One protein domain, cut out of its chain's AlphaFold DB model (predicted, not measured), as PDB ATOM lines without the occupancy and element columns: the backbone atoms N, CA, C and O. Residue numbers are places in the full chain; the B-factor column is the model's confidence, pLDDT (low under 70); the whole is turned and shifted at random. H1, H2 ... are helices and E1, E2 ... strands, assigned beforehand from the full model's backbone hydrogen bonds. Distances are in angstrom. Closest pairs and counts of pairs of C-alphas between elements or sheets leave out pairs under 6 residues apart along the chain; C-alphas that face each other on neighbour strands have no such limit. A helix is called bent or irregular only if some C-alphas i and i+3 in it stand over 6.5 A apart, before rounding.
ATOM      1  N   ILE A  12      27.666 -20.457  42.955       89.69
ATOM      2  CA  ILE A  12      27.593 -21.239  41.715       89.69
ATOM      3  C   ILE A  12      28.374 -22.547  41.869       89.69
ATOM      4  O   ILE A  12      27.851 -23.624  41.573       89.69
ATOM      5  N   ASN A  13      29.606 -22.481  42.379       90.00
ATOM      6  CA  ASN A  13      30.427 -23.671  42.611       90.00
ATOM      7  C   ASN A  13      29.775 -24.625  43.615       90.00
ATOM      8  O   ASN A  13      29.755 -25.838  43.381       90.00
ATOM      9  N   LEU A  14      29.189 -24.090  44.691       90.31
ATOM     10  CA  LEU A  14      28.459 -24.891  45.671       90.31
ATOM     11  C   LEU A  14      27.284 -25.634  45.022       90.31
ATOM     12  O   LEU A  14      27.146 -26.844  45.205       90.31
ATOM     13  N   GLN A  15      26.477 -24.940  44.216       89.88
ATOM     14  CA  GLN A  15      25.341 -25.538  43.514       89.88
ATOM     15  C   GLN A  15      25.787 -26.641  42.543       89.88
ATOM     16  O   GLN A  15      25.177 -27.709  42.484       89.88
ATOM     17  N   VAL A  16      26.883 -26.423  41.807       91.81
ATOM     18  CA  VAL A  16      27.447 -27.427  40.893       91.81
ATOM     19  C   VAL A  16      27.902 -28.672  41.657       91.81
ATOM     20  O   VAL A  16      27.636 -29.794  41.221       91.81
ATOM     21  N   MET A  17      28.576 -28.506  42.795       89.88
ATOM     22  CA  MET A  17      29.019 -29.631  43.624       89.88
ATOM     23  C   MET A  17      27.841 -30.389  44.238       89.88
ATOM     24  O   MET A  17      27.827 -31.619  44.206       89.88
ATOM     25  N   TRP A  18      26.832 -29.672  44.728       90.31
ATOM     26  CA  TRP A  18      25.607 -30.261  45.262       90.31
ATOM     27  C   TRP A  18      24.869 -31.095  44.207       90.31
ATOM     28  O   TRP A  18      24.577 -32.270  44.431       90.31
ATOM     29  N   ASN A  19      24.673 -30.538  43.008       92.00
ATOM     30  CA  ASN A  19      24.038 -31.245  41.895       92.00
ATOM     31  C   ASN A  19      24.820 -32.497  41.481       92.00
ATOM     32  O   ASN A  19      24.222 -33.511  41.132       92.00
ATOM     33  N   ARG A  20      26.157 -32.466  41.554       92.12
ATOM     34  CA  ARG A  20      26.989 -33.649  41.286       92.12
ATOM     35  C   ARG A  20      26.779 -34.761  42.310       92.12
ATOM     36  O   ARG A  20      26.750 -35.922  41.917       92.12
ATOM     37  N   LEU A  21      26.638 -34.428  43.592       91.38
ATOM     38  CA  LEU A  21      26.373 -35.425  44.634       91.38
ATOM     39  C   LEU A  21      25.013 -36.095  44.424       91.38
ATOM     40  O   LEU A  21      24.935 -37.322  44.451       91.38
ATOM     41  N   ILE A  22      23.976 -35.306  44.134       91.00
ATOM     42  CA  ILE A  22      22.647 -35.835  43.798       91.00
ATOM     43  C   ILE A  22      22.731 -36.731  42.559       91.00
ATOM     44  O   ILE A  22      22.262 -37.863  42.584       91.00
ATOM     45  N   PHE A  23      23.422 -36.282  41.510       93.44
ATOM     46  CA  PHE A  23      23.572 -37.052  40.276       93.44
ATOM     47  C   PHE A  23      24.277 -38.403  40.481       93.44
ATOM     48  O   PHE A  23      23.961 -39.384  39.808       93.44
ATOM     49  N   ILE A  24      25.242 -38.485  41.400       92.56
ATOM     50  CA  ILE A  24      25.885 -39.755  41.764       92.56
ATOM     51  C   ILE A  24      24.888 -40.677  42.476       92.56
ATOM     52  O   ILE A  24      24.818 -41.861  42.144       92.56
ATOM     53  N   ALA A  25      24.108 -40.146  43.421       91.44
ATOM     54  CA  ALA A  25      23.084 -40.920  44.119       91.44
ATOM     55  C   ALA A  25      22.006 -41.442  43.151       91.44
ATOM     56  O   ALA A  25      21.642 -42.615  43.222       91.44
ATOM     57  N   ASP A  26      21.571 -40.621  42.193       91.25
ATOM     58  CA  ASP A  26      20.593 -41.002  41.165       91.25
ATOM     59  C   ASP A  26      21.126 -42.058  40.193       91.25
ATOM     60  O   ASP A  26      20.391 -42.940  39.747       91.25
ATOM     61  N   GLN A  27      22.413 -42.008  39.847       92.88
ATOM     62  CA  GLN A  27      23.013 -43.064  39.032       92.88
ATOM     63  C   GLN A  27      23.059 -44.396  39.777       92.88
ATOM     64  O   GLN A  27      22.758 -45.434  39.188       92.88
ATOM     65  N   ALA A  28      23.420 -44.374  41.060       90.81
ATOM     66  CA  ALA A  28      23.431 -45.574  41.882       90.81
ATOM     67  C   ALA A  28      22.018 -46.166  42.028       90.81
ATOM     68  O   ALA A  28      21.856 -47.376  41.894       90.81
ATOM     69  N   ASP A  29      21.002 -45.315  42.177       90.06
ATOM     70  CA  ASP A  29      19.594 -45.713  42.182       90.06
ATOM     71  C   ASP A  29      19.179 -46.416  40.879       90.06
ATOM     72  O   ASP A  29      18.665 -47.535  40.898       90.06
ATOM     73  N   ASN A  30      19.510 -45.816  39.731       90.19
ATOM     74  CA  ASN A  30      19.218 -46.379  38.412       90.19
ATOM     75  C   ASN A  30      19.898 -47.734  38.166       90.19
ATOM     76  O   ASN A  30      19.328 -48.615  37.516       90.19
ATOM     77  N   VAL A  31      21.136 -47.903  38.634       91.31
ATOM     78  CA  VAL A  31      21.863 -49.174  38.523       91.31
ATOM     79  C   VAL A  31      21.261 -50.213  39.462       91.31
ATOM     80  O   VAL A  31      21.080 -51.366  39.062       91.31
ATOM     81  N   LEU A  32      20.909 -49.822  40.687       88.81
ATOM     82  CA  LEU A  32      20.321 -50.717  41.673       88.81
ATOM     83  C   LEU A  32      18.955 -51.237  41.211       88.81
ATOM     84  O   LEU A  32      18.748 -52.447  41.201       88.81
ATOM     85  N   GLY A  33      18.077 -50.366  40.710       87.94
ATOM     86  CA  GLY A  33      16.775 -50.776  40.179       87.94
ATOM     87  C   GLY A  33      16.882 -51.770  39.013       87.94
ATOM     88  O   GLY A  33      16.097 -52.712  38.922       87.94
ATOM     89  N   LYS A  34      17.896 -51.629  38.147       86.88
ATOM     90  CA  LYS A  34      18.123 -52.540  37.006       86.88
ATOM     91  C   LYS A  34      18.772 -53.869  37.387       86.88
ATOM     92  O   LYS A  34      18.597 -54.852  36.672       86.88
ATOM     93  N   THR A  35      19.551 -53.895  38.466       89.19
ATOM     94  CA  THR A  35      20.293 -55.085  38.920       89.19
ATOM     95  C   THR A  35      19.573 -55.848  40.028       89.19
ATOM     96  O   THR A  35      19.950 -56.976  40.348       89.19
ATOM     97  N   ALA A  36      18.523 -55.266  40.606       86.69
ATOM     98  CA  ALA A  36      17.730 -55.904  41.635       86.69
ATOM     99  C   ALA A  36      17.014 -57.152  41.094       86.69
ATOM    100  O   ALA A  36      16.136 -57.079  40.235       86.69
ATOM    101  N   PHE A  37      17.352 -58.309  41.664       82.00
ATOM    102  CA  PHE A  37      16.662 -59.574  41.392       82.00
ATOM    103  C   PHE A  37      15.232 -59.605  41.953       82.00
ATOM    104  O   PHE A  37      14.411 -60.396  41.497       82.00
ATOM    105  N   SER A  38      14.928 -58.758  42.943       85.75
ATOM    106  CA  SER A  38      13.610 -58.698  43.575       85.75
ATOM    107  C   SER A  38      12.642 -57.829  42.762       85.75
ATOM    108  O   SER A  38      12.918 -56.641  42.568       85.75
ATOM    109  N   PRO A  39      11.475 -58.364  42.352       79.38
ATOM    110  CA  PRO A  39      10.424 -57.578  41.711       79.38
ATOM    111  C   PRO A  39       9.915 -56.442  42.602       79.38
ATOM    112  O   PRO A  39       9.619 -55.373  42.096       79.38
ATOM    113  N   ILE A  40       9.888 -56.625  43.927       81.94
ATOM    114  CA  ILE A  40       9.463 -55.580  44.877       81.94
ATOM    115  C   ILE A  40      10.406 -54.377  44.793       81.94
ATOM    116  O   ILE A  40       9.968 -53.235  44.737       81.94
ATOM    117  N   VAL A  41      11.711 -54.630  44.722       80.00
ATOM    118  CA  VAL A  41      12.714 -53.568  44.613       80.00
ATOM    119  C   VAL A  41      12.627 -52.900  43.238       80.00
ATOM    120  O   VAL A  41      12.654 -51.682  43.160       80.00
ATOM    121  N   ARG A  42      12.455 -53.666  42.155       81.56
ATOM    122  CA  ARG A  42      12.430 -53.122  40.788       81.56
ATOM    123  C   ARG A  42      11.115 -52.428  40.400       81.56
ATOM    124  O   ARG A  42      11.152 -51.497  39.610       81.56
ATOM    125  N   GLU A  43       9.971 -52.901  40.887       80.00
ATOM    126  CA  GLU A  43       8.636 -52.432  40.469       80.00
ATOM    127  C   GLU A  43       7.989 -51.522  41.513       80.00
ATOM    128  O   GLU A  43       7.393 -50.515  41.142       80.00
ATOM    129  N   ASN A  44       8.151 -51.826  42.806       81.94
ATOM    130  CA  ASN A  44       7.633 -50.971  43.881       81.94
ATOM    131  C   ASN A  44       8.654 -49.932  44.353       81.94
ATOM    132  O   ASN A  44       8.296 -49.081  45.163       81.94
ATOM    133  N   HIS A  45       9.901 -49.998  43.863       80.00
ATOM    134  CA  HIS A  45      10.971 -49.069  44.230       80.00
ATOM    135  C   HIS A  45      11.137 -48.944  45.759       80.00
ATOM    136  O   HIS A  45      11.366 -47.866  46.308       80.00
ATOM    137  N   ASP A  46      11.022 -50.078  46.461       85.50
ATOM    138  CA  ASP A  46      11.185 -50.163  47.918       85.50
ATOM    139  C   ASP A  46      12.667 -50.235  48.309       85.50
ATOM    140  O   ASP A  46      13.164 -51.204  48.884       85.50
ATOM    141  N   TYR A  47      13.419 -49.228  47.880       84.06
ATOM    142  CA  TYR A  47      14.831 -49.074  48.180       84.06
ATOM    143  C   TYR A  47      15.205 -47.595  48.188       84.06
ATOM    144  O   TYR A  47      14.440 -46.718  47.790       84.06
ATOM    145  N   VAL A  48      16.398 -47.304  48.691       87.06
ATOM    146  CA  VAL A  48      16.934 -45.951  48.687       87.06
ATOM    147  C   VAL A  48      18.442 -45.998  48.551       87.06
ATOM    148  O   VAL A  48      19.100 -46.899  49.076       87.06
ATOM    149  N   THR A  49      18.994 -44.980  47.902       88.19
ATOM    150  CA  THR A  49      20.433 -44.750  47.883       88.19
ATOM    151  C   THR A  49      20.753 -43.418  48.555       88.19
ATOM    152  O   THR A  49      20.245 -42.370  48.160       88.19
ATOM    153  N   VAL A  50      21.591 -43.462  49.596       89.44
ATOM    154  CA  VAL A  50      22.003 -42.288  50.381       89.44
ATOM    155  C   VAL A  50      23.526 -42.215  50.427       89.44
ATOM    156  O   VAL A  50      24.195 -43.196  50.749       89.44
ATOM    157  N   LEU A  51      24.074 -41.036  50.143       88.69
ATOM    158  CA  LEU A  51      25.482 -40.714  50.341       88.69
ATOM    159  C   LEU A  51      25.704 -40.261  51.782       88.69
ATOM    160  O   LEU A  51      25.081 -39.305  52.245       88.69
ATOM    161  N   LEU A  52      26.612 -40.939  52.478       88.38
ATOM    162  CA  LEU A  52      26.975 -40.654  53.861       88.38
ATOM    163  C   LEU A  52      28.388 -40.058  53.922       88.38
ATOM    164  O   LEU A  52      29.288 -40.487  53.204       88.38
ATOM    165  N   ASP A  53      28.585 -39.083  54.803       86.75
ATOM    166  CA  ASP A  53      29.905 -38.585  55.190       86.75
ATOM    167  C   ASP A  53      30.648 -39.627  56.051       86.75
ATOM    168  O   ASP A  53      30.039 -40.505  56.658       86.75
ATOM    169  N   SER A  54      31.960 -39.459  56.196       82.25
ATOM    170  CA  SER A  54      32.846 -40.150  57.147       82.25
ATOM    171  C   SER A  54      32.325 -40.191  58.590       82.25
ATOM    172  O   SER A  54      32.662 -41.088  59.353       82.25
ATOM    173  N   LYS A  55      31.477 -39.229  58.972       79.56
ATOM    174  CA  LYS A  55      30.790 -39.171  60.271       79.56
ATOM    175  C   LYS A  55      29.392 -39.801  60.254       79.56
ATOM    176  O   LYS A  55      28.610 -39.563  61.168       79.56
ATOM    177  N   GLY A  56      29.033 -40.538  59.204       81.12
ATOM    178  CA  GLY A  56      27.723 -41.171  59.023       81.12
ATOM    179  C   GLY A  56      26.563 -40.182  58.891       81.12
ATOM    180  O   GLY A  56      25.427 -40.520  59.215       81.12
ATOM    181  N   ARG A  57      26.829 -38.942  58.462       84.62
ATOM    182  CA  ARG A  57      25.799 -37.922  58.200       84.62
ATOM    183  C   ARG A  57      25.320 -38.048  56.757       84.62
ATOM    184  O   ARG A  57      26.163 -38.152  55.873       84.62
ATOM    185  N   ALA A  58      24.014 -38.005  56.507       85.81
ATOM    186  CA  ALA A  58      23.490 -37.972  55.140       85.81
ATOM    187  C   ALA A  58      23.875 -36.657  54.445       85.81
ATOM    188  O   ALA A  58      23.621 -35.579  54.977       85.81
ATOM    189  N   LEU A  59      24.505 -36.768  53.276       86.62
ATOM    190  CA  LEU A  59      24.918 -35.648  52.430       86.62
ATOM    191  C   LEU A  59      23.938 -35.428  51.281       86.62
ATOM    192  O   LEU A  59      23.499 -34.308  51.051       86.62
ATOM    193  N   ALA A  60      23.608 -36.495  50.559       86.56
ATOM    194  CA  ALA A  60      22.712 -36.454  49.414       86.56
ATOM    195  C   ALA A  60      21.962 -37.779  49.291       86.56
ATOM    196  O   ALA A  60      22.419 -38.816  49.772       86.56
ATOM    197  N   GLN A  61      20.813 -37.733  48.639       87.31
ATOM    198  CA  GLN A  61      19.924 -38.867  48.446       87.31
ATOM    199  C   GLN A  61      19.465 -38.901  46.991       87.31
ATOM    200  O   GLN A  61      19.462 -37.861  46.329       87.31
ATOM    201  N   CYS A  62      19.087 -40.083  46.506       85.19
ATOM    202  CA  CYS A  62      18.394 -40.199  45.233       85.19
ATOM    203  C   CYS A  62      17.052 -39.446  45.235       85.19
ATOM    204  O   CYS A  62      16.356 -39.341  46.248       85.19
ATOM    205  N   THR A  63      16.688 -38.928  44.067       83.00
ATOM    206  CA  THR A  63      15.480 -38.129  43.837       83.00
ATOM    207  C   THR A  63      14.206 -38.896  44.203       83.00
ATOM    208  O   THR A  63      13.241 -38.306  44.687       83.00
ATOM    209  N   TRP A  64      14.206 -40.214  44.001       76.06
ATOM    210  CA  TRP A  64      13.074 -41.085  44.297       76.06
ATOM    211  C   TRP A  64      13.402 -41.949  45.509       76.06
ATOM    212  O   TRP A  64      14.227 -42.854  45.432       76.06
ATOM    213  N   SER A  65      12.814 -41.631  46.661       75.81
ATOM    214  CA  SER A  65      13.169 -42.305  47.903       75.81
ATOM    215  C   SER A  65      12.046 -42.321  48.928       75.81
ATOM    216  O   SER A  65      11.220 -41.411  49.005       75.81
ATOM    217  N   ILE A  66      12.052 -43.358  49.765       83.12
ATOM    218  CA  ILE A  66      11.107 -43.479  50.869       83.12
ATOM    219  C   ILE A  66      11.681 -42.731  52.084       83.12
ATOM    220  O   ILE A  66      12.774 -43.066  52.558       83.12
ATOM    221  N   PRO A  67      10.955 -41.742  52.638       76.44
ATOM    222  CA  PRO A  67      11.493 -40.843  53.658       76.44
ATOM    223  C   PRO A  67      11.885 -41.548  54.962       76.44
ATOM    224  O   PRO A  67      12.744 -41.059  55.692       76.44
ATOM    225  N   VAL A  68      11.319 -42.726  55.240       81.62
ATOM    226  CA  VAL A  68      11.632 -43.526  56.437       81.62
ATOM    227  C   VAL A  68      13.110 -43.927  56.521       81.62
ATOM    228  O   VAL A  68      13.677 -44.056  57.611       81.62
ATOM    229  N   PHE A  69      13.767 -44.094  55.373       80.38
ATOM    230  CA  PHE A  69      15.159 -44.521  55.323       80.38
ATOM    231  C   PHE A  69      16.154 -43.364  55.466       80.38
ATOM    232  O   PHE A  69      17.311 -43.598  55.813       80.38
ATOM    233  N   ILE A  70      15.704 -42.116  55.295       78.69
ATOM    234  CA  ILE A  70      16.547 -40.912  55.395       78.69
ATOM    235  C   ILE A  70      17.123 -40.755  56.795       78.69
ATOM    236  O   ILE A  70      18.269 -40.354  56.953       78.69
ATOM    237  N   THR A  71      16.335 -41.060  57.819       80.25
ATOM    238  CA  THR A  71      16.727 -40.892  59.223       80.25
ATOM    239  C   THR A  71      17.275 -42.178  59.824       80.25
ATOM    240  O   THR A  71      18.189 -42.131  60.648       80.25
ATOM    241  N   SER A  72      16.756 -43.333  59.406       84.19
ATOM    242  CA  SER A  72      17.176 -44.622  59.957       84.19
ATOM    243  C   SER A  72      18.550 -45.066  59.451       84.19
ATOM    244  O   SER A  72      19.339 -45.564  60.256       84.19
ATOM    245  N   LEU A  73      18.892 -44.830  58.175       84.19
ATOM    246  CA  LEU A  73      20.204 -45.204  57.630       84.19
ATOM    247  C   LEU A  73      21.365 -44.441  58.289       84.19
ATOM    248  O   LEU A  73      22.301 -45.099  58.740       84.19
ATOM    249  N   PRO A  74      21.334 -43.100  58.436       82.88
ATOM    250  CA  PRO A  74      22.389 -42.368  59.139       82.88
ATOM    251  C   PRO A  74      22.493 -42.746  60.615       82.88
ATOM    252  O   PRO A  74      23.596 -42.875  61.139       82.88
ATOM    253  N   ALA A  75      21.358 -42.970  61.288       83.50
ATOM    254  CA  ALA A  75      21.353 -43.398  62.685       83.50
ATOM    255  C   ALA A  75      21.996 -44.784  62.853       83.50
ATOM    256  O   ALA A  75      22.801 -44.991  63.764       83.50
ATOM    257  N   ALA A  76      21.695 -45.723  61.952       83.44
ATOM    258  CA  ALA A  76      22.325 -47.037  61.935       83.44
ATOM    259  C   ALA A  76      23.819 -46.943  61.588       83.44
ATOM    260  O   ALA A  76      24.638 -47.537  62.290       83.44
ATOM    261  N   ALA A  77      24.183 -46.153  60.570       83.88
ATOM    262  CA  ALA A  77      25.564 -45.876  60.174       83.88
ATOM    263  C   ALA A  77      26.397 -45.383  61.363       83.88
ATOM    264  O   ALA A  77      27.439 -45.955  61.678       83.88
ATOM    265  N   GLN A  78      25.898 -44.374  62.076       83.25
ATOM    266  CA  GLN A  78      26.583 -43.785  63.224       83.25
ATOM    267  C   GLN A  78      26.699 -44.742  64.407       83.25
ATOM    268  O   GLN A  78      27.746 -44.796  65.049       83.25
ATOM    269  N   LYS A  79      25.639 -45.502  64.696       79.38
ATOM    270  CA  LYS A  79      25.586 -46.378  65.870       79.38
ATOM    271  C   LYS A  79      26.363 -47.682  65.690       79.38
ATOM    272  O   LYS A  79      26.930 -48.169  66.662       79.38
ATOM    273  N   TYR A  80      26.368 -48.252  64.485       78.69
ATOM    274  CA  TYR A  80      26.895 -49.601  64.248       78.69
ATOM    275  C   TYR A  80      28.119 -49.629  63.330       78.69
ATOM    276  O   TYR A  80      29.047 -50.381  63.600       78.69
ATOM    277  N   PHE A  81      28.168 -48.798  62.286       71.50
ATOM    278  CA  PHE A  81      29.204 -48.911  61.253       71.50
ATOM    279  C   PHE A  81      30.434 -48.041  61.531       71.50
ATOM    280  O   PHE A  81      31.560 -48.483  61.326       71.50
ATOM    281  N   LEU A  82      30.254 -46.815  62.030       70.75
ATOM    282  CA  LEU A  82      31.379 -45.920  62.334       70.75
ATOM    283  C   LEU A  82      32.307 -46.414  63.459       70.75
ATOM    284  O   LEU A  82      33.524 -46.258  63.321       70.75
ATOM    285  N   PRO A  83      31.799 -47.026  64.548       61.59
ATOM    286  CA  PRO A  83      32.670 -47.631  65.550       61.59
ATOM    287  C   PRO A  83      33.555 -48.727  64.943       61.59
ATOM    288  O   PRO A  83      34.719 -48.847  65.308       61.59
ATOM    289  N   GLU A  84      33.035 -49.475  63.967       58.88
ATOM    290  CA  GLU A  84      33.757 -50.555  63.293       58.88
ATOM    291  C   GLU A  84      34.739 -50.048  62.221       58.88
ATOM    292  O   GLU A  84      35.842 -50.583  62.089       58.88
ATOM    293  N   VAL A  85      34.381 -48.993  61.479       56.72
ATOM    294  CA  VAL A  85      35.228 -48.430  60.412       56.72
ATOM    295  C   VAL A  85      36.428 -47.664  60.979       56.72
ATOM    296  O   VAL A  85      37.543 -47.815  60.486       56.72
TER     297      VAL A  85
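AT A GLANCE: This is residues 12 to 85 of the 109 residues of the protein "Hydantoinase_B domain-containing protein" of Agrobacterium deltaense NCPPB 1641 (UniProt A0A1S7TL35). A small hairpin of two short strands, E1 and E2, lies in the middle between two longer helices, H1 along one side of it and H3 on the other, and the two helices stay apart from each other. Short H2 makes a corner with the far end of H1, while residues 12 to 17 at the other end of H1 stick out free. The printed part has 74 residues, with three named helices and two named strands in the order H1, H2, E1, E2, H3; the sheet E1 - E2 is antiparallel and the class is mostly helix. The whole is only just compact, close to loose, with a radius of gyration of the C-alphas of 13.4 A and spans of 35 by 33 by 20 A.

HOW THE PARTS SIT: H1, residues 12 to 35, and H2, residues 39 to 43, only just touch, and only at the corner by their tight link, with 3 pairs of C-alphas within 8 A; H1 does so with residues 33 to 34 alone, and the closest C-alphas are those of Gly 33 and Arg 42, 5.0 A apart. E1, residues 50 to 52, and E2, residues 58 to 61, form a hairpin, antiparallel with 158 degrees between their directions. N 51 and O 60, and also N 59 and O 51, are within hydrogen-bond range at 2.8 A. The closest C-alphas of H1 and E2 are those of Ile 22 and Ala 60, 5.7 A apart; for H1 and E1 they are those of Ala 25 and Val 50, 6.5 A apart. H3, residues 68 to 85, comes closest to E2 at the C-alphas of Ala 58 and Pro 74, 6.0 A apart. H3 is apart from H1 and from H2. Every O i to N i+4 pair is within hydrogen-bond range in H1 and H2, but 9 of 14 are in H3.

IN THESE COORDINATES: H1 begins at C-alpha 12, (27.593, -21.239, 41.715), and is 34.7 A long from first to last C-alpha. H2 measures 5.6 A, E1 6.3 A and E2 7.6 A. E1 begins at C-alpha 50, (22.003, -42.288, 50.381). H3, 24.4 A long, ends at C-alpha 85, (35.228, -48.430, 60.412). It has a kink of 37 degrees near residue 79 and is only just irregular: C-alphas 79 and 82 are 6.8 A apart.

THE WHOLE: The two C-alphas farthest apart are those of Ile 12 and Pro 39, at 40.2 A. The printed part has no cut. No link is long; those from H2 to E1 and from E2 to H3 are short, with 6 residues each. The mean pLDDT of the printed part is 84.2, and residues 83 to 85 are under 70.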